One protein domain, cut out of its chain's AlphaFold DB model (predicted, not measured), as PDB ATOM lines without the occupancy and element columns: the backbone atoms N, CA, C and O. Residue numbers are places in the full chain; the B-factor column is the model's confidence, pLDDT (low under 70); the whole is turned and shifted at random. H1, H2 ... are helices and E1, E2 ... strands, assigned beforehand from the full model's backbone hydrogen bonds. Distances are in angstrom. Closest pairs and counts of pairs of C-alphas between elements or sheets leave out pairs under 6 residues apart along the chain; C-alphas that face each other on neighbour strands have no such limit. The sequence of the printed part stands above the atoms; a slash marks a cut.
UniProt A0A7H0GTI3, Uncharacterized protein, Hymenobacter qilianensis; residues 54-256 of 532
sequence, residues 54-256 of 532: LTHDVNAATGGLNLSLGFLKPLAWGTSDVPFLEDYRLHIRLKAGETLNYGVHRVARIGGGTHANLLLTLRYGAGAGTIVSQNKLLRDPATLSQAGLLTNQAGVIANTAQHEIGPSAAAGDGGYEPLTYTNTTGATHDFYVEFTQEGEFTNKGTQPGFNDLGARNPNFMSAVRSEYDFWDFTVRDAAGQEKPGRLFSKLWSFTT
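This is residues 54 to 256 of the 532 residues of an uncharacterized protein of Hymenobacter qilianensis (UniProt A0A7H0GTI3). Amid little regular structure, two strongly twisted sheets stand face to face as a sandwich, with H1 over one. Ten named strands, and H1 after E5, hold 70 of 203 printed residues: mostly strand. The antiparallel sheets run E5 E4 E7 E2 E9 and E1 E8 E3 E6. The whole is compact, spanning 50 by 39 by 32 A, radius of gyration of the C-alphas 16.7 A.

Start at C-alpha 54, (153.382, 246.236, 280.767), for E1, residues 54-56. Next find E2, 90-94; E3, 99-107; E4, 118-124; E5, 130-137; H1, 160-165; E6, 179-182; E7, 189-197; E8, 226-236, 27.5 A long; E9, 247-249; and E10, 251-255, ending at (151.644, 251.966, 283.567).

The jelly roll, one hairpin wound over both sheets, nests E1 with E8, E2 with E7, E3 with E6, E4 with E5; find N 120 and O 135 2.9 A apart. H1, its O i to N i+4 pairs within hydrogen-bond range, is on the second sheet, over E8. E10 pairs with no named strand.

The printed part has no cut. Residues 57-89 make a long link; pLDDT is under 70 at residues 201-223, among others.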
ATOM      1  N   LEU A  54     152.892 247.205 279.798       94.56
ATOM      2  CA  LEU A  54     153.382 246.236 280.767       94.56
ATOM      3  C   LEU A  54     154.570 246.853 281.501       94.56
ATOM      4  O   LEU A  54     155.429 247.459 280.863       94.56
ATOM      5  N   THR A  55     154.637 246.714 282.820       90.56
ATOM      6  CA  THR A  55     155.758 247.254 283.596       90.56
ATOM      7  C   THR A  55     156.218 246.248 284.633       90.56
ATOM      8  O   THR A  55     155.417 245.558 285.253       90.56
ATOM      9  N   HIS A  56     157.523 246.183 284.847       85.69
ATOM     10  CA  HIS A  56     158.118 245.445 285.954       85.69
ATOM     11  C   HIS A  56     159.317 246.223 286.506       85.69
ATOM     12  O   HIS A  56     159.705 247.250 285.943       85.69
ATOM     13  N   ASP A  57     159.851 245.790 287.647       78.56
ATOM     14  CA  ASP A  57     160.868 246.525 288.417       78.56
ATOM     15  C   ASP A  57     160.408 247.876 288.970       78.56
ATOM     16  O   ASP A  57     161.175 248.829 289.111       78.56
ATOM     17  N   VAL A  58     159.133 247.951 289.353       76.94
ATOM     18  CA  VAL A  58     158.569 249.097 290.078       76.94
ATOM     19  C   VAL A  58     158.646 248.809 291.572       76.94
ATOM     20  O   VAL A  58     157.642 248.479 292.211       76.94
ATOM     21  N   ASN A  59     159.870 248.859 292.094       65.62
ATOM     22  CA  ASN A  59     160.176 248.531 293.480       65.62
ATOM     23  C   ASN A  59     161.150 249.587 294.011       65.62
ATOM     24  O   ASN A  59     162.331 249.588 293.666       65.62
ATOM     25  N   ALA A  60     160.647 250.546 294.787       52.66
ATOM     26  CA  ALA A  60     161.508 251.550 295.399       52.66
ATOM     27  C   ALA A  60     162.190 250.954 296.640       52.66
ATOM     28  O   ALA A  60     161.520 250.617 297.614       52.66
ATOM     29  N   ALA A  61     163.526 250.880 296.628       44.59
ATOM     30  CA  ALA A  61     164.326 250.494 297.796       44.59
ATOM     31  C   ALA A  61     164.176 251.479 298.978       44.59
ATOM     32  O   ALA A  61     164.455 251.125 300.121       44.59
ATOM     33  N   THR A  62     163.690 252.698 298.715       37.06
ATOM     34  CA  THR A  62     163.486 253.751 299.713       37.06
ATOM     35  C   THR A  62     162.233 254.548 299.341       37.06
ATOM     36  O   THR A  62     162.155 255.071 298.233       37.06
ATOM     37  N   GLY A  63     161.239 254.639 300.234       44.28
ATOM     38  CA  GLY A  63     160.043 255.478 300.026       44.28
ATOM     39  C   GLY A  63     158.719 254.761 299.715       44.28
ATOM     40  O   GLY A  63     157.708 255.436 299.569       44.28
ATOM     41  N   GLY A  64     158.676 253.422 299.692       49.19
ATOM     42  CA  GLY A  64     157.447 252.691 300.046       49.19
ATOM     43  C   GLY A  64     156.419 252.366 298.953       49.19
ATOM     44  O   GLY A  64     155.288 252.048 299.307       49.19
ATOM     45  N   LEU A  65     156.771 252.360 297.661       60.66
ATOM     46  CA  LEU A  65     155.881 251.833 296.613       60.66
ATOM     47  C   LEU A  65     156.500 250.600 295.936       60.66
ATOM     48  O   LEU A  65     157.347 250.707 295.049       60.66
ATOM     49  N   ASN A  66     156.065 249.419 296.382       71.06
ATOM     50  CA  ASN A  66     156.290 248.138 295.712       71.06
ATOM     51  C   ASN A  66     154.992 247.764 294.993       71.06
ATOM     52  O   ASN A  66     154.038 247.319 295.630       71.06
ATOM     53  N   LEU A  67     154.937 248.011 293.682       78.69
ATOM     54  CA  LEU A  67     153.708 247.851 292.892       78.69
ATOM     55  C   LEU A  67     153.775 246.664 291.938       78.69
ATOM     56  O   LEU A  67     152.768 245.996 291.736       78.69
ATOM     57  N   SER A  68     154.949 246.367 291.375       80.19
ATOM     58  CA  SER A  68     155.087 245.208 290.484       80.19
ATOM     59  C   SER A  68     155.138 243.876 291.238       80.19
ATOM     60  O   SER A  68     154.829 242.849 290.650       80.19
ATOM     61  N   LEU A  69     155.522 243.885 292.523       80.44
ATOM     62  CA  LEU A  69     155.609 242.716 293.417       80.44
ATOM     63  C   LEU A  69     156.397 241.510 292.861       80.44
ATOM     64  O   LEU A  69     156.309 240.419 293.405       80.44
ATOM     65  N   GLY A  70     157.205 241.687 291.813       81.00
ATOM     66  CA  GLY A  70     157.922 240.589 291.153       81.00
ATOM     67  C   GLY A  70     157.212 240.015 289.933       81.00
ATOM     68  O   GLY A  70     157.619 238.977 289.420       81.00
ATOM     69  N   PHE A  71     156.180 240.688 289.431       90.75
ATOM     70  CA  PHE A  71     155.604 240.415 288.122       90.75
ATOM     71  C   PHE A  71     156.706 240.336 287.049       90.75
ATOM     72  O   PHE A  71     157.572 241.208 286.978       90.75
ATOM     73  N   LEU A  72     156.688 239.264 286.246       92.31
ATOM     74  CA  LEU A  72     157.723 238.889 285.263       92.31
ATOM     75  C   LEU A  72     159.122 238.622 285.836       92.31
ATOM     76  O   LEU A  72     160.077 238.543 285.072       92.31
ATOM     77  N   LYS A  73     159.299 238.486 287.148       86.62
ATOM     78  CA  LYS A  73     160.601 238.167 287.740       86.62
ATOM     79  C   LYS A  73     160.713 236.699 288.142       86.62
ATOM     80  O   LYS A  73     159.693 236.052 288.378       86.62
ATOM     81  N   PRO A  74     161.943 236.158 288.216       82.56
ATOM     82  CA  PRO A  74     162.151 234.793 288.673       82.56
ATOM     83  C   PRO A  74     161.796 234.621 290.148       82.56
ATOM     84  O   PRO A  74     161.829 235.578 290.913       82.56
ATOM     85  N   LEU A  75     161.553 233.377 290.577       79.25
ATOM     86  CA  LEU A  75     161.266 233.036 291.985       79.25
ATOM     87  C   LEU A  75     162.318 233.582 292.971       79.25
ATOM     88  O   LEU A  75     161.999 233.909 294.107       79.25
ATOM     89  N   ALA A  76     163.580 233.659 292.538       71.75
ATOM     90  CA  ALA A  76     164.692 234.188 293.332       71.75
ATOM     91  C   ALA A  76     164.636 235.717 293.535       71.75
ATOM     92  O   ALA A  76     165.471 236.291 294.243       71.75
ATOM     93  N   TRP A  77     163.688 236.390 292.887       73.06
ATOM     94  CA  TRP A  77     163.384 237.793 293.104       73.06
ATOM     95  C   TRP A  77     162.536 237.973 294.371       73.06
ATOM     96  O   TRP A  77     161.808 237.080 294.789       73.06
ATOM     97  N   GLY A  78     162.645 239.135 295.008       62.38
ATOM     98  CA  GLY A  78     161.892 239.488 296.213       62.38
ATOM     99  C   GLY A  78     162.783 240.067 297.308       62.38
ATOM    100  O   GLY A  78     163.979 239.782 297.390       62.38
ATOM    101  N   THR A  79     162.204 240.896 298.172       59.06
ATOM    102  CA  THR A  79     162.876 241.447 299.363       59.06
ATOM    103  C   THR A  79     162.390 240.721 300.618       59.06
ATOM    104  O   THR A  79     161.630 239.757 300.530       59.06
ATOM    105  N   SER A  80     162.932 241.025 301.805       59.47
ATOM    106  CA  SER A  80     162.388 240.478 303.071       59.47
ATOM    107  C   SER A  80     160.968 240.964 303.303       59.47
ATOM    108  O   SER A  80     160.145 240.222 303.826       59.47
ATOM    109  N   ASP A  81     160.703 242.178 302.840       56.84
ATOM    110  CA  ASP A  81     159.483 242.913 303.131       56.84
ATOM    111  C   ASP A  81     158.415 242.657 302.059       56.84
ATOM    112  O   ASP A  81     157.225 242.813 302.317       56.84
ATOM    113  N   VAL A  82     158.835 242.228 300.862       65.25
ATOM    114  CA  VAL A  82     157.968 241.829 299.749       65.25
ATOM    115  C   VAL A  82     158.506 240.534 299.131       65.25
ATOM    116  O   VAL A  82     159.301 240.583 298.183       65.25
ATOM    117  N   PRO A  83     158.139 239.364 299.683       70.38
ATOM    118  CA  PRO A  83     158.502 238.087 299.089       70.38
ATOM    119  C   PRO A  83     157.765 237.895 297.760       70.38
ATOM    120  O   PRO A  83     156.611 238.296 297.609       70.38
ATOM    121  N   PHE A  84     158.423 237.249 296.803       79.81
ATOM    122  CA  PHE A  84     157.763 236.806 295.583       79.81
ATOM    123  C   PHE A  84     156.733 235.717 295.898       79.81
ATOM    124  O   PHE A  84     157.000 234.807 296.685       79.81
ATOM    125  N   LEU A  85     155.582 235.786 295.232       86.31
ATOM    126  CA  LEU A  85     154.569 234.736 295.217       86.31
ATOM    127  C   LEU A  85     154.395 234.229 293.786       86.31
ATOM    128  O   LEU A  85     154.391 235.011 292.839       86.31
ATOM    129  N   GLU A  86     154.189 232.921 293.626       88.94
ATOM    130  CA  GLU A  86     153.958 232.319 292.303       88.94
ATOM    131  C   GLU A  86     152.733 232.905 291.590       88.94
ATOM    132  O   GLU A  86     152.724 232.997 290.367       88.94
ATOM    133  N   ASP A  87     151.754 233.400 292.352       90.69
ATOM    134  CA  ASP A  87     150.560 234.080 291.843       90.69
ATOM    135  C   ASP A  87     150.863 235.376 291.061       90.69
ATOM    136  O   ASP A  87     149.976 235.923 290.404       90.69
ATOM    137  N   TYR A  88     152.102 235.876 291.100       90.19
ATOM    138  CA  TYR A  88     152.538 237.048 290.337       90.19
ATOM    139  C   TYR A  88     153.028 236.714 288.922       90.19
ATOM    140  O   TYR A  88     153.447 237.607 288.188       90.19
ATOM    141  N   ARG A  89     153.025 235.442 288.520       94.50
ATOM    142  CA  ARG A  89     153.521 235.015 287.208       94.50
ATOM    143  C   ARG A  89     152.545 235.334 286.083       94.50
ATOM    144  O   ARG A  89     151.338 235.149 286.209       94.50
ATOM    145  N   LEU A  90     153.108 235.720 284.938       97.31
ATOM    146  CA  LEU A  90     152.390 235.753 283.671       97.31
ATOM    147  C   LEU A  90     152.391 234.352 283.059       97.31
ATOM    148  O   LEU A  90     153.451 233.845 282.689       97.31
ATOM    149  N   HIS A  91     151.214 233.747 282.957       98.06
ATOM    150  CA  HIS A  91     151.016 232.385 282.489       98.06
ATOM    151  C   HIS A  91     150.454 232.311 281.071       98.06
ATOM    152  O   HIS A  91     149.597 233.104 280.683       98.06
ATOM    153  N   ILE A  92     150.899 231.296 280.332       98.25
ATOM    154  CA  ILE A  92     150.437 230.933 278.995       98.25
ATOM    155  C   ILE A  92     150.070 229.448 279.002       98.25
ATOM    156  O   ILE A  92     150.939 228.599 279.211       98.25
ATOM    157  N   ARG A  93     148.802 229.106 278.743       98.25
ATOM    158  CA  ARG A  93     148.376 227.698 278.654       98.25
ATOM    159  C   ARG A  93     148.546 227.130 277.246       98.25
ATOM    160  O   ARG A  93     147.839 227.547 276.326       98.25
ATOM    161  N   LEU A  94     149.390 226.104 277.118       98.31
ATOM    162  CA  LEU A  94     149.624 225.367 275.870       98.31
ATOM    163  C   LEU A  94     149.198 223.901 276.022       98.31
ATOM    164  O   LEU A  94     149.652 223.215 276.941       98.31
ATOM    165  N   LYS A  95     148.380 223.394 275.096       98.06
ATOM    166  CA  LYS A  95     148.162 221.954 274.882       98.06
ATOM    167  C   LYS A  95     149.415 221.343 274.241       98.06
ATOM    168  O   LYS A  95     150.249 222.057 273.680       98.06
ATOM    169  N   ALA A  96     149.564 220.024 274.327       97.62
ATOM    170  CA  ALA A  96     150.640 219.328 273.625       97.62
ATOM    171  C   ALA A  96     150.563 219.611 272.110       97.62
ATOM    172  O   ALA A  96     149.487 219.521 271.518       97.62
ATOM    173  N   GLY A  97     151.693 219.973 271.502       97.56
ATOM    174  CA  GLY A  97     151.798 220.317 270.081       97.56
ATOM    175  C   GLY A  97     151.364 221.738 269.698       97.56
ATOM    176  O   GLY A  97     151.543 222.111 268.543       97.56
ATOM    177  N   GLU A  98     150.829 222.545 270.621       98.00
ATOM    178  CA  GLU A  98     150.596 223.975 270.366       98.00
ATOM    179  C   GLU A  98     151.921 224.758 270.421       98.00
ATOM    180  O   GLU A  98     152.835 224.418 271.181       98.00
ATOM    181  N   THR A  99     152.012 225.826 269.627       97.69
ATOM    182  CA  THR A  99     153.191 226.692 269.522       97.69
ATOM    183  C   THR A  99     152.886 228.080 270.071       97.69
ATOM    184  O   THR A  99     151.958 228.750 269.619       97.69
ATOM    185  N   LEU A 100     153.700 228.532 271.019       98.19
ATOM    186  CA  LEU A 100     153.758 229.915 271.474       98.19
ATOM    187  C   LEU A 100     154.629 230.730 270.516       98.19
ATOM    188  O   LEU A 100     155.783 230.379 270.289       98.19
ATOM    189  N   ASN A 101     154.084 231.830 270.010       97.38
ATOM    190  CA  ASN A 101     154.786 232.871 269.272       97.38
ATOM    191  C   ASN A 101     154.806 234.117 270.144       97.38
ATOM    192  O   ASN A 101     153.753 234.546 270.614       97.38
ATOM    193  N   TYR A 102     155.979 234.689 270.393       97.75
ATOM    194  CA  TYR A 102     156.080 235.783 271.344       97.75
ATOM    195  C   TYR A 102     157.132 236.817 270.979       97.75
ATOM    196  O   TYR A 102     158.109 236.542 270.282       97.75
ATOM    197  N   GLY A 103     156.888 238.042 271.424       97.69
ATOM    198  CA  GLY A 103     157.756 239.180 271.179       97.69
ATOM    199  C   GLY A 103     157.313 240.405 271.958       97.69
ATOM    200  O   GLY A 103     156.197 240.463 272.479       97.69
ATOM    201  N   VAL A 104     158.210 241.377 272.066       98.06
ATOM    202  CA  VAL A 104     157.993 242.604 272.832       98.06
ATOM    203  C   VAL A 104     158.631 243.813 272.156       98.06
ATOM    204  O   VAL A 104     159.557 243.696 271.356       98.06
ATOM    205  N   HIS A 105     158.161 244.993 272.529       96.75
ATOM    206  CA  HIS A 105     158.802 246.273 272.284       96.75
ATOM    207  C   HIS A 105     159.043 246.935 273.637       96.75
ATOM    208  O   HIS A 105     158.122 247.039 274.443       96.75
ATOM    209  N   ARG A 106     160.291 247.322 273.922       94.25
ATOM    210  CA  ARG A 106     160.662 247.987 275.178       94.25
ATOM    211  C   ARG A 106     160.847 249.473 274.914       94.25
ATOM    212  O   ARG A 106     161.602 249.841 274.018       94.25
ATOM    213  N   VAL A 107     160.190 250.314 275.708       89.06
ATOM    214  CA  VAL A 107     160.228 251.774 275.544       89.06
ATOM    215  C   VAL A 107     161.063 252.459 276.617       89.06
ATOM    216  O   VAL A 107     161.216 251.974 277.741       89.06
ATOM    217  N   ALA A 108     161.609 253.621 276.259       79.38
ATOM    218  CA  ALA A 108     162.350 254.462 277.183       79.38
ATOM    219  C   ALA A 108     161.417 255.137 278.196       79.38
ATOM    220  O   ALA A 108     160.380 255.696 277.840       79.38
ATOM    221  N   ARG A 109     161.845 255.156 279.460       73.38
ATOM    222  CA  ARG A 109     161.218 255.932 280.531       73.38
ATOM    223  C   ARG A 109     161.978 257.241 280.749       73.38
ATOM    224  O   ARG A 109     163.206 257.275 280.715       73.38
ATOM    225  N   ILE A 110     161.252 258.303 281.089       55.97
ATOM    226  CA  ILE A 110     161.835 259.549 281.598       55.97
ATOM    227  C   ILE A 110     162.458 259.298 282.990       55.97
ATOM    228  O   ILE A 110     161.758 258.917 283.930       55.97
ATOM    229  N   GLY A 111     163.772 259.522 283.131       55.69
ATOM    230  CA  GLY A 111     164.487 259.482 284.420       55.69
ATOM    231  C   GLY A 111     164.987 258.104 284.887       55.69
ATOM    232  O   GLY A 111     165.004 257.848 286.090       55.69
ATOM    233  N   GLY A 112     165.360 257.202 283.968       61.38
ATOM    234  CA  GLY A 112     165.856 255.849 284.279       61.38
ATOM    235  C   GLY A 112     167.362 255.638 284.059       61.38
ATOM    236  O   GLY A 112     167.992 256.356 283.284       61.38
ATOM    237  N   GLY A 113     167.918 254.620 284.731       72.25
ATOM    238  CA  GLY A 113     169.275 254.110 284.487       72.25
ATOM    239  C   GLY A 113     169.411 253.412 283.128       72.25
ATOM    240  O   GLY A 113     168.420 253.215 282.431       72.25
ATOM    241  N   THR A 114     170.639 253.057 282.746       81.94
ATOM    242  CA  THR A 114     170.919 252.376 281.473       81.94
ATOM    243  C   THR A 114     170.446 250.923 281.503       81.94
ATOM    244  O   THR A 114     170.835 250.171 282.395       81.94
ATOM    245  N   HIS A 115     169.640 250.516 280.523       85.75
ATOM    246  CA  HIS A 115     169.191 249.131 280.374       85.75
ATOM    247  C   HIS A 115     170.264 248.257 279.713       85.75
ATOM    248  O   HIS A 115     171.072 248.726 278.912       85.75
ATOM    249  N   ALA A 116     170.246 246.961 280.020       85.88
ATOM    250  CA  ALA A 116     171.027 245.936 279.339       85.88
ATOM    251  C   ALA A 116     170.158 245.146 278.337       85.88
ATOM    252  O   ALA A 116     168.984 245.467 278.097       85.88
ATOM    253  N   ASN A 117     170.761 244.133 277.709       90.12
ATOM    254  CA  ASN A 117     170.043 243.191 276.849       90.12
ATOM    255  C   ASN A 117     168.942 242.493 277.660       90.12
ATOM    256  O   ASN A 117     169.138 242.206 278.841       90.12
ATOM    257  N   LEU A 118     167.789 242.251 277.044       92.81
ATOM    258  CA  LEU A 118     166.653 241.605 277.698       92.81
ATOM    259  C   LEU A 118     166.758 240.092 277.528       92.81
ATOM    260  O   LEU A 118     166.979 239.609 276.421       92.81
ATOM    261  N   LEU A 119     166.567 239.348 278.609       92.44
ATOM    262  CA  LEU A 119     166.470 237.898 278.609       92.44
ATOM    263  C   LEU A 119     165.023 237.508 278.886       92.44
ATOM    264  O   LEU A 119     164.429 237.937 279.876       92.44
ATOM    265  N   LEU A 120     164.466 236.709 277.981       95.81
ATOM    266  CA  LEU A 120     163.135 236.133 278.086       95.81
ATOM    267  C   LEU A 120     163.279 234.638 278.349       95.81
ATOM    268  O   LEU A 120     163.627 233.883 277.436       95.81
ATOM    269  N   THR A 121     163.008 234.214 279.580       94.81
ATOM    270  CA  THR A 121     163.106 232.811 279.997       94.81
ATOM    271  C   THR A 121     161.706 232.215 280.114       94.81
ATOM    272  O   THR A 121     160.880 232.695 280.887       94.81
ATOM    273  N   LEU A 122     161.433 231.166 279.338       97.50
ATOM    274  CA  LEU A 122     160.174 230.426 279.357       97.50
ATOM    275  C   LEU A 122     160.328 229.166 280.206       97.50
ATOM    276  O   LEU A 122     161.261 228.376 280.010       97.50
ATOM    277  N   ARG A 123     159.390 228.963 281.130       96.25
ATOM    278  CA  ARG A 123     159.385 227.840 282.068       96.25
ATOM    279  C   ARG A 123     158.013 227.194 282.177       96.25
ATOM    280  O   ARG A 123     157.019 227.788 281.778       96.25
ATOM    281  N   TYR A 124     157.955 226.008 282.771       96.50
ATOM    282  CA  TYR A 124     156.714 225.399 283.261       96.50
ATOM    283  C   TYR A 124     156.944 224.671 284.591       96.50
ATOM    284  O   TYR A 124     158.079 224.364 284.960       96.50
ATOM    285  N   GLY A 125     155.858 224.377 285.305       93.44
ATOM    286  CA  GLY A 125     155.887 223.696 286.603       93.44
ATOM    287  C   GLY A 125     155.830 224.646 287.805       93.44
ATOM    288  O   GLY A 125     155.659 225.855 287.656       93.44
ATOM    289  N   ALA A 126     155.935 224.078 289.006       88.88
ATOM    290  CA  ALA A 126     155.909 224.813 290.273       88.88
ATOM    291  C   ALA A 126     157.320 225.223 290.728       88.88
ATOM    292  O   ALA A 126     158.327 224.721 290.216       88.88
ATOM    293  N   GLY A 127     157.413 226.115 291.713       86.25
ATOM    294  CA  GLY A 127     158.687 226.587 292.245       86.25
ATOM    295  C   GLY A 127     159.522 227.236 291.150       86.25
ATOM    296  O   GLY A 127     159.009 227.996 290.338       86.25
ATOM    297  N   ALA A 128     160.818 226.930 291.090       81.88
ATOM    298  CA  ALA A 128     161.702 227.455 290.045       81.88
ATOM    299  C   ALA A 128     161.337 226.972 288.624       81.88
ATOM    300  O   ALA A 128     161.771 227.589 287.649       81.88
ATOM    301  N   GLY A 129     160.544 225.900 288.510       90.12
ATOM    302  CA  GLY A 129     160.121 225.290 287.251       90.12
ATOM    303  C   GLY A 129     161.264 224.766 286.381       90.12
ATOM    304  O   GLY A 129     162.443 224.827 286.729       90.12
ATOM    305  N   THR A 130     160.891 224.242 285.219       92.06
ATOM    306  CA  THR A 130     161.809 223.730 284.195       92.06
ATOM    307  C   THR A 130     161.932 224.749 283.073       92.06
ATOM    308  O   THR A 130     160.914 225.149 282.515       92.06
ATOM    309  N   ILE A 131     163.160 225.152 282.731       93.50
ATOM    310  CA  ILE A 131     163.432 226.019 281.575       93.50
ATOM    311  C   ILE A 131     163.221 225.218 280.298       93.50
ATOM    312  O   ILE A 131     163.763 224.125 280.155       93.50
ATOM    313  N   VAL A 132     162.469 225.787 279.362       95.69
ATOM    314  CA  VAL A 132     162.246 225.195 278.035       95.69
ATOM    315  C   VAL A 132     162.747 226.076 276.898       95.69
ATOM    316  O   VAL A 132     162.996 225.584 275.804       95.69
ATOM    317  N   SER A 133     162.922 227.372 277.153       95.19
ATOM    318  CA  SER A 133     163.525 228.312 276.215       95.19
ATOM    319  C   SER A 133     164.119 229.492 276.974       95.19
ATOM    320  O   SER A 133     163.579 229.913 277.998       95.19
ATOM    321  N   GLN A 134     165.209 230.045 276.454       93.94
ATOM    322  CA  GLN A 134     165.761 231.316 276.892       93.94
ATOM    323  C   GLN A 134     166.266 232.082 275.677       93.94
ATOM    324  O   GLN A 134     167.104 231.584 274.930       93.94
ATOM    325  N   ASN A 135     165.769 233.302 275.502       95.62
ATOM    326  CA  ASN A 135     166.102 234.143 274.363       95.62
ATOM    327  C   ASN A 135     166.675 235.477 274.826       95.62
ATOM    328  O   ASN A 135     166.125 236.118 275.721       95.62
ATOM    329  N   LYS A 136     167.770 235.902 274.189       94.81
ATOM    330  CA  LYS A 136     168.386 237.212 274.402       94.81
ATOM    331  C   LYS A 136     167.957 238.163 273.294       94.81
ATOM    332  O   LYS A 136     168.277 237.923 272.137       94.81
ATOM    333  N   LEU A 137     167.316 239.263 273.673       97.00
ATOM    334  CA  LEU A 137     167.032 240.386 272.791       97.00
ATOM    335  C   LEU A 137     168.062 241.488 273.029       97.00
ATOM    336  O   LEU A 137     168.224 241.998 274.144       97.00
ATOM    337  N   LEU A 138     168.779 241.845 271.968       95.81
ATOM    338  CA  LEU A 138     169.809 242.871 272.011       95.81
ATOM    339  C   LEU A 138     169.171 244.250 272.181       95.81
ATOM    340  O   LEU A 138     168.218 244.592 271.478       95.81
ATOM    341  N   ARG A 139     169.711 245.052 273.099       93.19
ATOM    342  CA  ARG A 139     169.301 246.450 273.263       93.19
ATOM    343  C   ARG A 139     169.848 247.320 272.138       93.19
ATOM    344  O   ARG A 139     170.934 247.050 271.630       93.19
ATOM    345  N   ASP A 140     169.146 248.400 271.828       93.81
ATOM    346  CA  ASP A 140     169.625 249.423 270.907       93.81
ATOM    347  C   ASP A 140     170.458 250.480 271.661       93.81
ATOM    348  O   ASP A 140     169.890 251.286 272.412       93.81
ATOM    349  N   PRO A 141     171.796 250.517 271.473       91.00
ATOM    350  CA  PRO A 141     172.661 251.471 272.157       91.00
ATOM    351  C   PRO A 141     172.424 252.927 271.728       91.00
ATOM    352  O   PRO A 141     172.878 253.827 272.432       91.00
ATOM    353  N   ALA A 142     171.733 253.169 270.607       91.81
ATOM    354  CA  ALA A 142     171.417 254.510 270.120       91.81
ATOM    355  C   ALA A 142     170.198 255.134 270.820       91.81
ATOM    356  O   ALA A 142     169.985 256.345 270.734       91.81
ATOM    357  N   THR A 143     169.392 254.335 271.524       89.56
ATOM    358  CA  THR A 143     168.214 254.839 272.238       89.56
ATOM    359  C   THR A 143     168.578 255.472 273.577       89.56
ATOM    360  O   THR A 143     169.580 255.127 274.210       89.56
ATOM    361  N   LEU A 144     167.738 256.400 274.047       85.25
ATOM    362  CA  LEU A 144     167.904 257.019 275.362       85.25
ATOM    363  C   LEU A 144     167.963 255.943 276.455       85.25
ATOM    364  O   LEU A 144     167.120 255.046 276.502       85.25
ATOM    365  N   SER A 145     168.977 256.032 277.319       85.12
ATOM    366  CA  SER A 145     169.273 255.032 278.357       85.12
ATOM    367  C   SER A 145     169.425 253.595 277.828       85.12
ATOM    368  O   SER A 145     169.363 252.653 278.608       85.12
ATOM    369  N   GLN A 146     169.652 253.405 276.522       89.50
ATOM    370  CA  GLN A 146     169.730 252.090 275.868       89.50
ATOM    371  C   GLN A 146     168.476 251.229 276.124       89.50
ATOM    372  O   GLN A 146     168.544 250.000 276.195       89.50
ATOM    373  N   ALA A 147     167.329 251.888 276.317       87.94
ATOM    374  CA  ALA A 147     166.083 251.248 276.717       87.94
ATOM    375  C   ALA A 147     165.401 250.498 275.566       87.94
ATOM    376  O   ALA A 147     164.748 249.485 275.807       87.94
ATOM    377  N   GLY A 148     165.565 250.951 274.323       92.62
ATOM    378  CA  GLY A 148     165.018 250.262 273.158       92.62
ATOM    379  C   GLY A 148     165.685 248.912 272.909       92.62
ATOM    380  O   GLY A 148     166.788 248.637 273.387       92.62
ATOM    381  N   LEU A 149     165.007 248.058 272.147       95.88
ATOM    382  CA  LEU A 149     165.579 246.833 271.589       95.88
ATOM    383  C   LEU A 149     165.960 247.084 270.128       95.88
ATOM    384  O   LEU A 149     165.270 247.840 269.445       95.88
ATOM    385  N   LEU A 150     167.044 246.464 269.647       96.38
ATOM    386  CA  LEU A 150     167.425 246.567 268.235       96.38
ATOM    387  C   LEU A 150     166.281 246.056 267.362       96.38
ATOM    388  O   LEU A 150     165.750 244.968 267.589       96.38
ATOM    389  N   THR A 151     165.911 246.839 266.358       91.94
ATOM    390  CA  THR A 151     164.950 246.403 265.342       91.94
ATOM    391  C   THR A 151     165.594 245.348 264.431       91.94
ATOM    392  O   THR A 151     166.820 245.233 264.378       91.94
ATOM    393  N   ASN A 152     164.779 244.567 263.714       89.62
ATOM    394  CA  ASN A 152     165.226 243.473 262.831       89.62
ATOM    395  C   ASN A 152     165.896 242.288 263.555       89.62
ATOM    396  O   ASN A 152     166.863 241.714 263.058       89.62
ATOM    397  N   GLN A 153     165.376 241.911 264.721       95.25
ATOM    398  CA  GLN A 153     165.698 240.637 265.365       95.25
ATOM    399  C   GLN A 153     164.402 239.915 265.748       95.25
ATOM    400  O   GLN A 153     163.403 240.567 266.072       95.25
ATOM    401  N   ALA A 154     164.432 238.583 265.746       96.50
ATOM    402  CA  ALA A 154     163.305 237.776 266.194       96.50
ATOM    403  C   ALA A 154     162.899 238.148 267.631       96.50
ATOM    404  O   ALA A 154     163.745 238.336 268.506       96.50
ATOM    405  N   GLY A 155     161.596 238.263 267.875       96.88
ATOM    406  CA  GLY A 155     161.030 238.654 269.164       96.88
ATOM    407  C   GLY A 155     160.915 240.154 269.407       96.88
ATOM    408  O   GLY A 155     160.420 240.527 270.470       96.88
ATOM    409  N   VAL A 156     161.331 241.014 268.471       98.00
ATOM    410  CA  VAL A 156     161.158 242.469 268.597       98.00
ATOM    411  C   VAL A 156     160.034 242.966 267.697       98.00
ATOM    412  O   VAL A 156     160.090 242.831 266.477       98.00
ATOM    413  N   ILE A 157     159.032 243.592 268.315       97.12
ATOM    414  CA  ILE A 157     157.930 244.264 267.618       97.12
ATOM    415  C   ILE A 157     158.374 245.704 267.347       97.12
ATOM    416  O   ILE A 157     158.381 246.534 268.247       97.12
ATOM    417  N   ALA A 158     158.801 246.016 266.128       94.81
ATOM    418  CA  ALA A 158     159.482 247.278 265.834       94.81
ATOM    419  C   ALA A 158     158.542 248.489 265.744       94.81
ATOM    420  O   ALA A 158     158.981 249.624 265.909       94.81
ATOM    421  N   ASN A 159     157.269 248.279 265.401       93.00
ATOM    422  CA  ASN A 159     156.327 249.368 265.168       93.00
ATOM    423  C   ASN A 159     154.869 248.910 265.283       93.00
ATOM    424  O   ASN A 159     154.568 247.717 265.347       93.00
ATOM    425  N   THR A 160     153.963 249.887 265.247       91.81
ATOM    426  CA  THR A 160     152.515 249.673 265.280       91.81
ATOM    427  C   THR A 160     152.021 248.745 264.169       91.81
ATOM    428  O   THR A 160     151.193 247.893 264.442       91.81
ATOM    429  N   ALA A 161     152.530 248.833 262.936       91.81
ATOM    430  CA  ALA A 161     152.037 247.982 261.845       91.81
ATOM    431  C   ALA A 161     152.327 246.491 262.103       91.81
ATOM    432  O   ALA A 161     151.440 245.651 261.960       91.81
ATOM    433  N   GLN A 162     153.540 246.176 262.570       94.00
ATOM    434  CA  GLN A 162     153.892 244.825 263.008       94.00
ATOM    435  C   GLN A 162     153.072 244.385 264.220       94.00
ATOM    436  O   GLN A 162     152.629 243.241 264.276       94.00
ATOM    437  N   HIS A 163     152.865 245.289 265.184       92.69
ATOM    438  CA  HIS A 163     152.021 245.026 266.345       92.69
ATOM    439  C   HIS A 163     150.603 244.672 265.918       92.69
ATOM    440  O   HIS A 163     150.084 243.681 266.400       92.69
ATOM    441  N   GLU A 164     150.004 245.410 264.985       88.81
ATOM    442  CA  GLU A 164     148.641 245.185 264.508       88.81
ATOM    443  C   GLU A 164     148.458 243.838 263.802       88.81
ATOM    444  O   GLU A 164     147.433 243.178 264.016       88.81
ATOM    445  N   ILE A 165     149.430 243.447 262.974       90.56
ATOM    446  CA  ILE A 165     149.421 242.185 262.221       90.56
ATOM    447  C   ILE A 165     149.728 241.003 263.147       90.56
ATOM    448  O   ILE A 165     149.040 239.983 263.088       90.56
ATOM    449  N   GLY A 166     150.685 241.165 264.064       92.38
ATOM    450  CA  GLY A 166     151.124 240.127 264.991       92.38
ATOM    451  C   GLY A 166     152.316 239.306 264.496       92.38
ATOM    452  O   GLY A 166     153.076 239.774 263.645       92.38
ATOM    453  N   PRO A 167     152.501 238.088 265.046       94.31
ATOM    454  CA  PRO A 167     153.556 237.183 264.624       94.31
ATOM    455  C   PRO A 167     153.390 236.832 263.150       94.31
ATOM    456  O   PRO A 167     152.330 236.351 262.739       94.31
ATOM    457  N   SER A 168     154.454 237.033 262.381       91.50
ATOM    458  CA  SER A 168     154.512 236.664 260.975       91.50
ATOM    459  C   SER A 168     154.331 235.151 260.816       91.50
ATOM    460  O   SER A 168     155.023 234.360 261.459       91.50
ATOM    461  N   ALA A 169     153.383 234.742 259.974       79.81
ATOM    462  CA  ALA A 169     153.174 233.347 259.590       79.81
ATOM    463  C   ALA A 169     153.998 232.972 258.348       79.81
ATOM    464  O   ALA A 169     154.293 231.796 258.134       79.81
ATOM    465  N   ALA A 170     154.360 233.962 257.528       76.56
ATOM    466  CA  ALA A 170     155.208 233.796 256.357       76.56
ATOM    467  C   ALA A 170     156.015 235.071 256.090       76.56
ATOM    468  O   ALA A 170     155.509 236.183 256.236       76.56
ATOM    469  N   ALA A 171     157.254 234.902 255.624       74.44
ATOM    470  CA  ALA A 171     158.132 236.019 255.299       74.44
ATOM    471  C   ALA A 171     157.434 237.033 254.370       74.44
ATOM    472  O   ALA A 171     156.976 236.680 253.282       74.44
ATOM    473  N   GLY A 172     157.381 238.297 254.801       74.69
ATOM    474  CA  GLY A 172     156.812 239.402 254.023       74.69
ATOM    475  C   GLY A 172     155.330 239.705 254.267       74.69
ATOM    476  O   GLY A 172     154.816 240.622 253.633       74.69
ATOM    477  N   ASP A 173     154.647 239.021 255.192       84.56
ATOM    478  CA  ASP A 173     153.248 239.328 255.553       84.56
ATOM    479  C   ASP A 173     153.062 240.642 256.345       84.56
ATOM    480  O   ASP A 173     151.933 241.059 256.603       84.56
ATOM    481  N   GLY A 174     154.163 241.313 256.699       89.50
ATOM    482  CA  GLY A 174     154.181 242.585 257.421       89.50
ATOM    483  C   GLY A 174     154.146 242.453 258.948       89.50
ATOM    484  O   GLY A 174     154.281 243.468 259.631       89.50
ATOM    485  N   GLY A 175     154.007 241.235 259.483       93.31
ATOM    486  CA  GLY A 175     154.125 240.949 260.911       93.31
ATOM    487  C   GLY A 175     155.561 241.061 261.430       93.31
ATOM    488  O   GLY A 175     156.510 241.278 260.670       93.31
ATOM    489  N   TYR A 176     155.739 240.914 262.745       95.38
ATOM    490  CA  TYR A 176     157.078 240.776 263.332       95.38
ATOM    491  C   TYR A 176     157.536 239.314 263.279       95.38
ATOM    492  O   TYR A 176     156.719 238.401 263.363       95.38
ATOM    493  N   GLU A 177     158.842 239.077 263.177       96.19
ATOM    494  CA  GLU A 177     159.412 237.734 263.318       96.19
ATOM    495  C   GLU A 177     159.366 237.318 264.800       96.19
ATOM    496  O   GLU A 177     159.998 237.984 265.625       96.19
ATOM    497  N   PRO A 178     158.615 236.274 265.194       96.69
ATOM    498  CA  PRO A 178     158.459 235.931 266.601       96.69
ATOM    499  C   PRO A 178     159.569 235.017 267.121       96.69
ATOM    500  O   PRO A 178     160.156 234.225 266.388       96.69
ATOM    501  N   LEU A 179     159.778 235.045 268.437       97.81
ATOM    502  CA  LEU A 179     160.347 233.892 269.131       97.81
ATOM    503  C   LEU A 179     159.295 232.788 269.172       97.81
ATOM    504  O   LEU A 179     158.108 233.073 269.344       97.81
ATOM    505  N   THR A 180     159.719 231.531 269.053       97.06
ATOM    506  CA  THR A 180     158.795 230.396 269.012       97.06
ATOM    507  C   THR A 180     159.166 229.311 270.012       97.06
ATOM    508  O   THR A 180     160.337 229.074 270.305       97.06
ATOM    509  N   TYR A 181     158.148 228.652 270.561       98.06
ATOM    510  CA  TYR A 181     158.305 227.439 271.355       98.06
ATOM    511  C   TYR A 181     157.098 226.522 271.159       98.06
ATOM    512  O   TYR A 181     155.963 226.935 271.391       98.06
ATOM    513  N   THR A 182     157.339 225.269 270.782       98.12
ATOM    514  CA  THR A 182     156.296 224.241 270.673       98.12
ATOM    515  C   THR A 182     156.275 223.389 271.933       98.12
ATOM    516  O   THR A 182     157.310 222.878 272.361       98.12
ATOM    517  N   ASN A 183     155.096 223.190 272.521       98.19
ATOM    518  CA  ASN A 183     154.952 222.343 273.697       98.19
ATOM    519  C   ASN A 183     155.115 220.854 273.336       98.19
ATOM    520  O   ASN A 183     154.166 220.185 272.923       98.19
ATOM    521  N   THR A 184     156.319 220.328 273.545       97.12
ATOM    522  CA  THR A 184     156.701 218.934 273.264       97.12
ATOM    523  C   THR A 184     156.668 218.023 274.494       97.12
ATOM    524  O   THR A 184     157.054 216.861 274.412       97.12
ATOM    525  N   THR A 185     156.173 218.510 275.633       96.50
ATOM    526  CA  THR A 185     156.143 217.768 276.914       96.50
ATOM    527  C   THR A 185     155.181 216.572 276.930       96.50
ATOM    528  O   THR A 185     155.212 215.766 277.856       96.50
ATOM    529  N   GLY A 186     154.297 216.462 275.933       96.19
ATOM    530  CA  GLY A 186     153.264 215.426 275.860       96.19
ATOM    531  C   GLY A 186     152.007 215.707 276.692       96.19
ATOM    532  O   GLY A 186     151.064 214.923 276.625       96.19
ATOM    533  N   ALA A 187     151.942 216.824 277.426       96.88
ATOM    534  CA  ALA A 187     150.774 217.210 278.216       96.88
ATOM    535  C   ALA A 187     150.457 218.712 278.108       96.88
ATOM    536  O   ALA A 187     151.261 219.520 277.643       96.88
ATOM    537  N   THR A 188     149.250 219.092 278.534       97.62
ATOM    538  CA  THR A 188     148.866 220.502 278.675       97.62
ATOM    539  C   THR A 188     149.535 221.096 279.912       97.62
ATOM    540  O   THR A 188     149.387 220.548 281.004       97.62
ATOM    541  N   HIS A 189     150.202 222.240 279.761       97.75
ATOM    542  CA  HIS A 189     150.831 222.955 280.872       97.75
ATOM    543  C   HIS A 189     150.536 224.451 280.843       97.75
ATOM    544  O   HIS A 189     150.322 225.045 279.783       97.75
ATOM    545  N   ASP A 190     150.598 225.050 282.031       98.06
ATOM    546  CA  ASP A 190     150.793 226.484 282.189       98.06
ATOM    547  C   ASP A 190     152.288 226.774 282.156       98.06
ATOM    548  O   ASP A 190     153.034 226.446 283.084       98.06
ATOM    549  N   PHE A 191     152.717 227.385 281.062       98.44
ATOM    550  CA  PHE A 191     154.034 227.980 280.955       98.44
ATOM    551  C   PHE A 191     154.006 229.362 281.599       98.44
ATOM    552  O   PHE A 191     152.943 229.964 281.733       98.44
ATOM    553  N   TYR A 192     155.156 229.879 282.001       97.69
ATOM    554  CA  TYR A 192     155.296 231.254 282.459       97.69
ATOM    555  C   TYR A 192     156.594 231.859 281.946       97.69
ATOM    556  O   TYR A 192     157.580 231.153 281.723       97.69
ATOM    557  N   VAL A 193     156.565 233.172 281.739       96.44
ATOM    558  CA  VAL A 193     157.688 233.932 281.191       96.44
ATOM    559  C   VAL A 193     158.296 234.845 282.248       96.44
ATOM    560  O   VAL A 193     157.594 235.519 283.004       96.44
ATOM    561  N   GLU A 194     159.621 234.863 282.289       93.56
ATOM    562  CA  GLU A 194     160.431 235.713 283.153       93.56
ATOM    563  C   GLU A 194     161.262 236.669 282.293       93.56
ATOM    564  O   GLU A 194     161.776 236.296 281.240       93.56
ATOM    565  N   PHE A 195     161.360 237.914 282.748       92.62
ATOM    566  CA  PHE A 195     162.061 239.016 282.115       92.62
ATOM    567  C   PHE A 195     163.192 239.453 283.045       92.62
ATOM    568  O   PHE A 195     162.963 240.008 284.129       92.62
ATOM    569  N   THR A 196     164.425 239.248 282.607       87.00
ATOM    570  CA  THR A 196     165.625 239.716 283.309       87.00
ATOM    571  C   THR A 196     166.512 240.511 282.368       87.00
ATOM    572  O   THR A 196     166.359 240.466 281.148       87.00
ATOM    573  N   GLN A 197     167.421 241.298 282.923       84.69
ATOM    574  CA  GLN A 197     168.441 241.982 282.137       84.69
ATOM    575  C   GLN A 197     169.773 241.238 282.232       84.69
ATOM    576  O   GLN A 197     170.105 240.677 283.272       84.69
ATOM    577  N   GLU A 198     170.550 241.230 281.150       82.94
ATOM    578  CA  GLU A 198     171.893 240.643 281.160       82.94
ATOM    579  C   GLU A 198     172.751 241.297 282.258       82.94
ATOM    580  O   GLU A 198     172.954 242.515 282.266       82.94
ATOM    581  N   GLY A 199     173.242 240.479 283.192       73.62
ATOM    582  CA  GLY A 199     173.992 240.925 284.369       73.62
ATOM    583  C   GLY A 199     173.145 241.317 285.591       73.62
ATOM    584  O   GLY A 199     173.723 241.703 286.609       73.62
ATOM    585  N   GLU A 200     171.815 241.210 285.530       75.25
ATOM    586  CA  GLU A 200     170.927 241.386 286.684       75.25
ATOM    587  C   GLU A 200     171.125 240.264 287.720       75.25
ATOM    588  O   GLU A 200     171.166 239.085 287.373       75.25
ATOM    589  N   PHE A 201     171.221 240.616 289.009       62.38
ATOM    590  CA  PHE A 201     171.375 239.654 290.108       62.38
ATOM    591  C   PHE A 201     170.538 240.037 291.339       62.38
ATOM    592  O   PHE A 201     170.243 241.211 291.562       62.38
ATOM    593  N   THR A 202     170.196 239.051 292.181       55.88
ATOM    594  CA  THR A 202     169.537 239.273 293.482       55.88
ATOM    595  C   THR A 202     170.364 238.675 294.624       55.88
ATOM    596  O   THR A 202     170.877 237.564 294.526       55.88
ATOM    597  N   ASN A 203     170.465 239.384 295.756       48.19
ATOM    598  CA  ASN A 203     171.173 238.899 296.959       48.19
ATOM    599  C   ASN A 203     170.428 237.758 297.691       48.19
ATOM    600  O   ASN A 203     170.906 237.265 298.710       48.19
ATOM    601  N   LYS A 204     169.240 237.373 297.206       48.53
ATOM    602  CA  LYS A 204     168.387 236.315 297.761       48.53
ATOM    603  C   LYS A 204     168.386 235.022 296.947       48.53
ATOM    604  O   LYS A 204     167.812 234.032 297.394       48.53
ATOM    605  N   GLY A 205     169.015 235.006 295.773       43.59
ATOM    606  CA  GLY A 205     169.157 233.789 294.989       43.59
ATOM    607  C   GLY A 205     170.185 232.851 295.619       43.59
ATOM    608  O   GLY A 205     171.382 233.042 295.452       43.59
ATOM    609  N   THR A 206     169.733 231.808 296.314       36.47
ATOM    610  CA  THR A 206     170.569 230.681 296.772       36.47
ATOM    611  C   THR A 206     170.605 229.538 295.756       36.47
ATOM    612  O   THR A 206     170.731 228.376 296.128       36.47
ATOM    613  N   GLN A 207     170.480 229.840 294.464       38.81
ATOM    614  CA  GLN A 207     170.638 228.860 293.392       38.81
ATOM    615  C   GLN A 207     172.081 228.944 292.866       38.81
ATOM    616  O   GLN A 207     172.406 229.896 292.149       38.81
ATOM    617  N   PRO A 208     172.967 227.980 293.185       36.41
ATOM    618  CA  PRO A 208     174.210 227.815 292.445       36.41
ATOM    619  C   PRO A 208     173.842 227.567 290.977       36.41
ATOM    620  O   PRO A 208     173.162 226.592 290.675       36.41
ATOM    621  N   GLY A 209     174.234 228.468 290.076       40.91
ATOM    622  CA  GLY A 209     173.929 228.347 288.646       40.91
ATOM    623  C   GLY A 209     172.777 229.212 288.123       40.91
ATOM    624  O   GLY A 209     172.507 229.151 286.928       40.91
ATOM    625  N   PHE A 210     172.153 230.073 288.936       44.34
ATOM    626  CA  PHE A 210     171.284 231.135 288.403       44.34
ATOM    627  C   PHE A 210     172.132 232.350 288.024       44.34
ATOM    628  O   PHE A 210     172.219 233.350 288.733       44.34
ATOM    629  N   ASN A 211     172.837 232.180 286.913       48.06
ATOM    630  CA  ASN A 211     173.666 233.180 286.278       48.06
ATOM    631  C   ASN A 211     173.208 233.253 284.821       48.06
ATOM    632  O   ASN A 211     173.833 232.664 283.939       48.06
ATOM    633  N   ASP A 212     172.071 233.912 284.587       44.25
ATOM    634  CA  ASP A 212     171.561 234.173 283.241       44.25
ATOM    635  C   ASP A 212     172.439 235.254 282.579       44.25
ATOM    636  O   ASP A 212     172.106 236.433 282.484       44.25
ATOM    637  N   LEU A 213     173.598 234.754 282.130       43.47
ATOM    638  CA  LEU A 213     174.646 235.299 281.264       43.47
ATOM    639  C   LEU A 213     175.655 236.275 281.907       43.47
ATOM    640  O   LEU A 213     175.494 237.491 281.896       43.47
ATOM    641  N   GLY A 214     176.787 235.699 282.340       40.06
ATOM    642  CA  GLY A 214     178.037 236.402 282.667       40.06
ATOM    643  C   GLY A 214     178.340 236.497 284.162       40.06
ATOM    644  O   GLY A 214     177.449 236.396 284.989       40.06
ATOM    645  N   ALA A 215     179.615 236.647 284.538       47.47
ATOM    646  CA  ALA A 215     179.997 236.922 285.927       47.47
ATOM    647  C   ALA A 215     179.202 238.120 286.476       47.47
ATOM    648  O   ALA A 215     178.937 239.053 285.718       47.47
ATOM    649  N   ARG A 216     178.863 238.104 287.780       51.09
ATOM    650  CA  ARG A 216     178.219 239.229 288.486       51.09
ATOM    651  C   ARG A 216     178.797 240.542 287.969       51.09
ATOM    652  O   ARG A 216     179.970 240.810 288.213       51.09
ATOM    653  N   ASN A 217     177.990 241.346 287.278       50.34
ATOM    654  CA  ASN A 217     178.430 242.660 286.843       50.34
ATOM    655  C   ASN A 217     178.422 243.576 288.078       50.34
ATOM    656  O   ASN A 217     177.341 243.930 288.553       50.34
ATOM    657  N   PRO A 218     179.588 243.965 288.630       51.03
ATOM    658  CA  PRO A 218     179.632 244.797 289.829       51.03
ATOM    659  C   PRO A 218     179.018 246.188 289.598       51.03
ATOM    660  O   PRO A 218     178.708 246.872 290.569       51.03
ATOM    661  N   ASN A 219     178.801 246.578 288.336       46.25
ATOM    662  CA  ASN A 219     178.223 247.859 287.947       46.25
ATOM    663  C   ASN A 219     176.693 247.819 287.769       46.25
ATOM    664  O   ASN A 219     176.087 248.876 287.607       46.25
ATOM    665  N   PHE A 220     176.040 246.647 287.804       47.94
ATOM    666  CA  PHE A 220     174.573 246.561 287.759       47.94
ATOM    667  C   PHE A 220     174.013 246.626 289.185       47.94
ATOM    668  O   PHE A 220     173.814 245.613 289.849       47.94
ATOM    669  N   MET A 221     173.848 247.844 289.702       48.25
ATOM    670  CA  MET A 221     173.551 248.072 291.123       48.25
ATOM    671  C   MET A 221     172.063 247.953 291.497       48.25
ATOM    672  O   MET A 221     171.758 247.868 292.687       48.25
ATOM    673  N   SER A 222     171.135 247.924 290.534       51.44
ATOM    674  CA  SER A 222     169.714 247.666 290.800       51.44
ATOM    675  C   SER A 222     168.919 247.351 289.532       51.44
ATOM    676  O   SER A 222     169.300 247.727 288.424       51.44
ATOM    677  N   ALA A 223     167.781 246.679 289.714       60.81
ATOM    678  CA  ALA A 223     166.811 246.436 288.659       60.81
ATOM    679  C   ALA A 223     166.276 247.767 288.094       60.81
ATOM    680  O   ALA A 223     165.824 248.640 288.841       60.81
ATOM    681  N   VAL A 224     166.357 247.940 286.772       75.50
ATOM    682  CA  VAL A 224     165.878 249.144 286.083       75.50
ATOM    683  C   VAL A 224     164.457 248.890 285.599       75.50
ATOM    684  O   VAL A 224     164.241 248.018 284.754       75.50
ATOM    685  N   ARG A 225     163.503 249.693 286.094       82.81
ATOM    686  CA  ARG A 225     162.111 249.703 285.616       82.81
ATOM    687  C   ARG A 225     162.071 249.651 284.089       82.81
ATOM    688  O   ARG A 225     162.650 250.515 283.425       82.81
ATOM    689  N   SER A 226     161.376 248.655 283.558       87.06
ATOM    690  CA  SER A 226     161.201 248.461 282.118       87.06
ATOM    691  C   SER A 226     159.721 248.481 281.768       87.06
ATOM    692  O   SER A 226     158.897 247.952 282.515       87.06
ATOM    693  N   GLU A 227     159.406 249.120 280.645       91.00
ATOM    694  CA  GLU A 227     158.046 249.334 280.157       91.00
ATOM    695  C   GLU A 227     157.922 248.779 278.738       91.00
ATOM    696  O   GLU A 227     158.835 248.953 277.926       91.00
ATOM    697  N   TYR A 228     156.798 248.123 278.450       94.69
ATOM    698  CA  TYR A 228     156.529 247.488 277.163       94.69
ATOM    699  C   TYR A 228     155.145 247.887 276.655       94.69
ATOM    700  O   TYR A 228     154.122 247.501 277.225       94.69
ATOM    701  N   ASP A 229     155.109 248.679 275.590       94.50
ATOM    702  CA  ASP A 229     153.887 249.124 274.910       94.50
ATOM    703  C   ASP A 229     153.350 248.050 273.951       94.50
ATOM    704  O   ASP A 229     152.144 247.788 273.916       94.50
ATOM    705  N   PHE A 230     154.240 247.349 273.245       96.12
ATOM    706  CA  PHE A 230     153.901 246.166 272.459       96.12
ATOM    707  C   PHE A 230     154.399 244.902 273.139       96.12
ATOM    708  O   PHE A 230     155.567 244.780 273.501       96.12
ATOM    709  N   TRP A 231     153.504 243.940 273.298       96.88
ATOM    710  CA  TRP A 231     153.838 242.597 273.748       96.88
ATOM    711  C   TRP A 231     152.811 241.616 273.207       96.88
ATOM    712  O   TRP A 231     151.627 241.941 273.081       96.88
ATOM    713  N   ASP A 232     153.281 240.429 272.865       96.69
ATOM    714  CA  ASP A 232     152.497 239.400 272.201       96.69
ATOM    715  C   ASP A 232     152.989 238.020 272.662       96.69
ATOM    716  O   ASP A 232     154.192 237.783 272.768       96.69
ATOM    717  N   PHE A 233     152.039 237.147 272.983       97.31
ATOM    718  CA  PHE A 233     152.191 235.767 273.439       97.31
ATOM    719  C   PHE A 233     151.173 234.858 272.728       97.31
ATOM    720  O   PHE A 233     150.539 233.996 273.343       97.31
ATOM    721  N   THR A 234     150.970 235.085 271.429       96.19
ATOM    722  CA  THR A 234     150.028 234.353 270.574       96.19
ATOM    723  C   THR A 234     150.297 232.852 270.571       96.19
ATOM    724  O   THR A 234     151.352 232.374 270.151       96.19
ATOM    725  N   VAL A 235     149.285 232.083 270.963       96.62
ATOM    726  CA  VAL A 235     149.281 230.622 270.857       96.62
ATOM    727  C   VAL A 235     148.678 230.216 269.519       96.62
ATOM    728  O   VAL A 235     147.624 230.722 269.147       96.62
ATOM    729  N   ARG A 236     149.315 229.284 268.807       95.00
ATOM    730  CA  ARG A 236     148.786 228.656 267.590       95.00
ATOM    731  C   ARG A 236     148.682 227.146 267.763       95.00
ATOM    732  O   ARG A 236     149.549 226.531 268.381       95.00
ATOM    733  N   ASP A 237     147.629 226.547 267.217       94.44
ATOM    734  CA  ASP A 237     147.530 225.088 267.130       94.44
ATOM    735  C   ASP A 237     148.414 224.498 266.023       94.44
ATOM    736  O   ASP A 237     149.080 225.215 265.275       94.44
ATOM    737  N   ALA A 238     148.412 223.168 265.913       91.06
ATOM    738  CA  ALA A 238     149.167 222.446 264.891       91.06
ATOM    739  C   ALA A 238     148.735 222.784 263.448       91.06
ATOM    740  O   ALA A 238     149.496 222.542 262.515       91.06
ATOM    741  N   ALA A 239     147.539 223.354 263.252       90.88
ATOM    742  CA  ALA A 239     147.062 223.854 261.963       90.88
ATOM    743  C   ALA A 239     147.415 225.341 261.737       90.88
ATOM    744  O   ALA A 239     146.960 225.952 260.767       90.88
ATOM    745  N   GLY A 240     148.203 225.941 262.635       89.44
ATOM    746  CA  GLY A 240     148.632 227.335 262.574       89.44
ATOM    747  C   GLY A 240     147.558 228.349 262.977       89.44
ATOM    748  O   GLY A 240     147.781 229.549 262.791       89.44
ATOM    749  N   GLN A 241     146.417 227.904 263.516       90.19
ATOM    750  CA  GLN A 241     145.310 228.777 263.910       90.19
ATOM    751  C   GLN A 241     145.543 229.362 265.299       90.19
ATOM    752  O   GLN A 241     145.840 228.624 266.240       90.19
ATOM    753  N   GLU A 242     145.357 230.675 265.436       91.69
ATOM    754  CA  GLU A 242     145.477 231.362 266.724       91.69
ATOM    755  C   GLU A 242     144.428 230.861 267.733       91.69
ATOM    756  O   GLU A 242     143.268 230.605 267.393       91.69
ATOM    757  N   LYS A 243     144.847 230.712 268.991       93.56
ATOM    758  CA  LYS A 243     144.021 230.286 270.124       93.56
ATOM    759  C   LYS A 243     143.989 231.395 271.175       93.56
ATOM    760  O   LYS A 243     144.935 231.488 271.955       93.56
ATOM    761  N   PRO A 244     142.925 232.220 271.208       93.31
ATOM    762  CA  PRO A 244     142.761 233.243 272.228       93.31
ATOM    763  C   PRO A 244     142.282 232.655 273.571       93.31
ATOM    764  O   PRO A 244     141.818 231.516 273.654       93.31
ATOM    765  N   GLY A 245     142.335 233.472 274.622       95.50
ATOM    766  CA  GLY A 245     141.987 233.100 275.986       95.50
ATOM    767  C   GLY A 245     143.005 232.200 276.696       95.50
ATOM    768  O   GLY A 245     142.588 231.434 277.560       95.50
ATOM    769  N   ARG A 246     144.296 232.253 276.346       96.81
ATOM    770  CA  ARG A 246     145.407 231.438 276.875       96.81
ATOM    771  C   ARG A 246     146.371 232.196 277.782       96.81
ATOM    772  O   ARG A 246     147.033 231.540 278.588       96.81
ATOM    773  N   LEU A 247     146.447 233.523 277.672       97.75
ATOM    774  CA  LEU A 247     147.318 234.369 278.489       97.75
ATOM    775  C   LEU A 247     146.578 234.913 279.714       97.75
ATOM    776  O   LEU A 247     145.543 235.579 279.592       97.75
ATOM    777  N   PHE A 248     147.134 234.682 280.901       97.94
ATOM    778  CA  PHE A 248     146.557 235.157 282.152       97.94
ATOM    779  C   PHE A 248     147.605 235.427 283.226       97.94
ATOM    780  O   PHE A 248     148.687 234.857 283.237       97.94
ATOM    781  N   SER A 249     147.241 236.268 284.184       97.50
ATOM    782  CA  SER A 249     147.955 236.413 285.451       97.50
ATOM    783  C   SER A 249     146.949 236.700 286.557       97.50
ATOM    784  O   SER A 249     145.903 237.312 286.310       97.50
ATOM    785  N   LYS A 250     147.240 236.288 287.793       96.50
ATOM    786  CA  LYS A 250     146.435 236.739 288.936       96.50
ATOM    787  C   LYS A 250     146.828 238.147 289.390       96.50
ATOM    788  O   LYS A 250     145.984 238.840 289.955       96.50
ATOM    789  N   LEU A 251     148.055 238.581 289.091       94.25
ATOM    790  CA  LEU A 251     148.529 239.950 289.275       94.25
ATOM    791  C   LEU A 251     149.130 240.484 287.980       94.25
ATOM    792  O   LEU A 251     150.141 239.984 287.496       94.25
ATOM    793  N   TRP A 252     148.533 241.536 287.440       95.31
ATOM    794  CA  TRP A 252     149.114 242.283 286.331       95.31
ATOM    795  C   TRP A 252     149.741 243.570 286.832       95.31
ATOM    796  O   TRP A 252     149.180 244.187 287.730       95.31
ATOM    797  N   SER A 253     150.842 244.015 286.228       93.06
ATOM    798  CA  SER A 253     151.410 245.336 286.498       93.06
ATOM    799  C   SER A 253     151.484 246.161 285.218       93.06
ATOM    800  O   SER A 253     152.041 245.719 284.209       93.06
ATOM    801  N   PHE A 254     150.907 247.363 285.270       93.94
ATOM    802  CA  PHE A 254     150.788 248.262 284.125       93.94
ATOM    803  C   PHE A 254     151.130 249.715 284.476       93.94
ATOM    804  O   PHE A 254     151.132 250.124 285.640       93.94
ATOM    805  N   THR A 255     151.381 250.526 283.450       91.31
ATOM    806  CA  THR A 255     151.644 251.966 283.567       91.31
ATOM    807  C   THR A 255     151.069 252.742 282.381       91.31
ATOM    808  O   THR A 255     151.062 252.255 281.251       91.31
ATOM    809  N   THR A 256     150.623 253.979 282.611       91.38
ATOM    810  CA  THR A 256     150.371 254.944 281.522       91.38
ATOM    811  C   THR A 256     151.540 255.899 281.303       91.38
ATOM    812  O   THR A 256     151.366 256.936 280.665       91.38
TER     813      THR A 256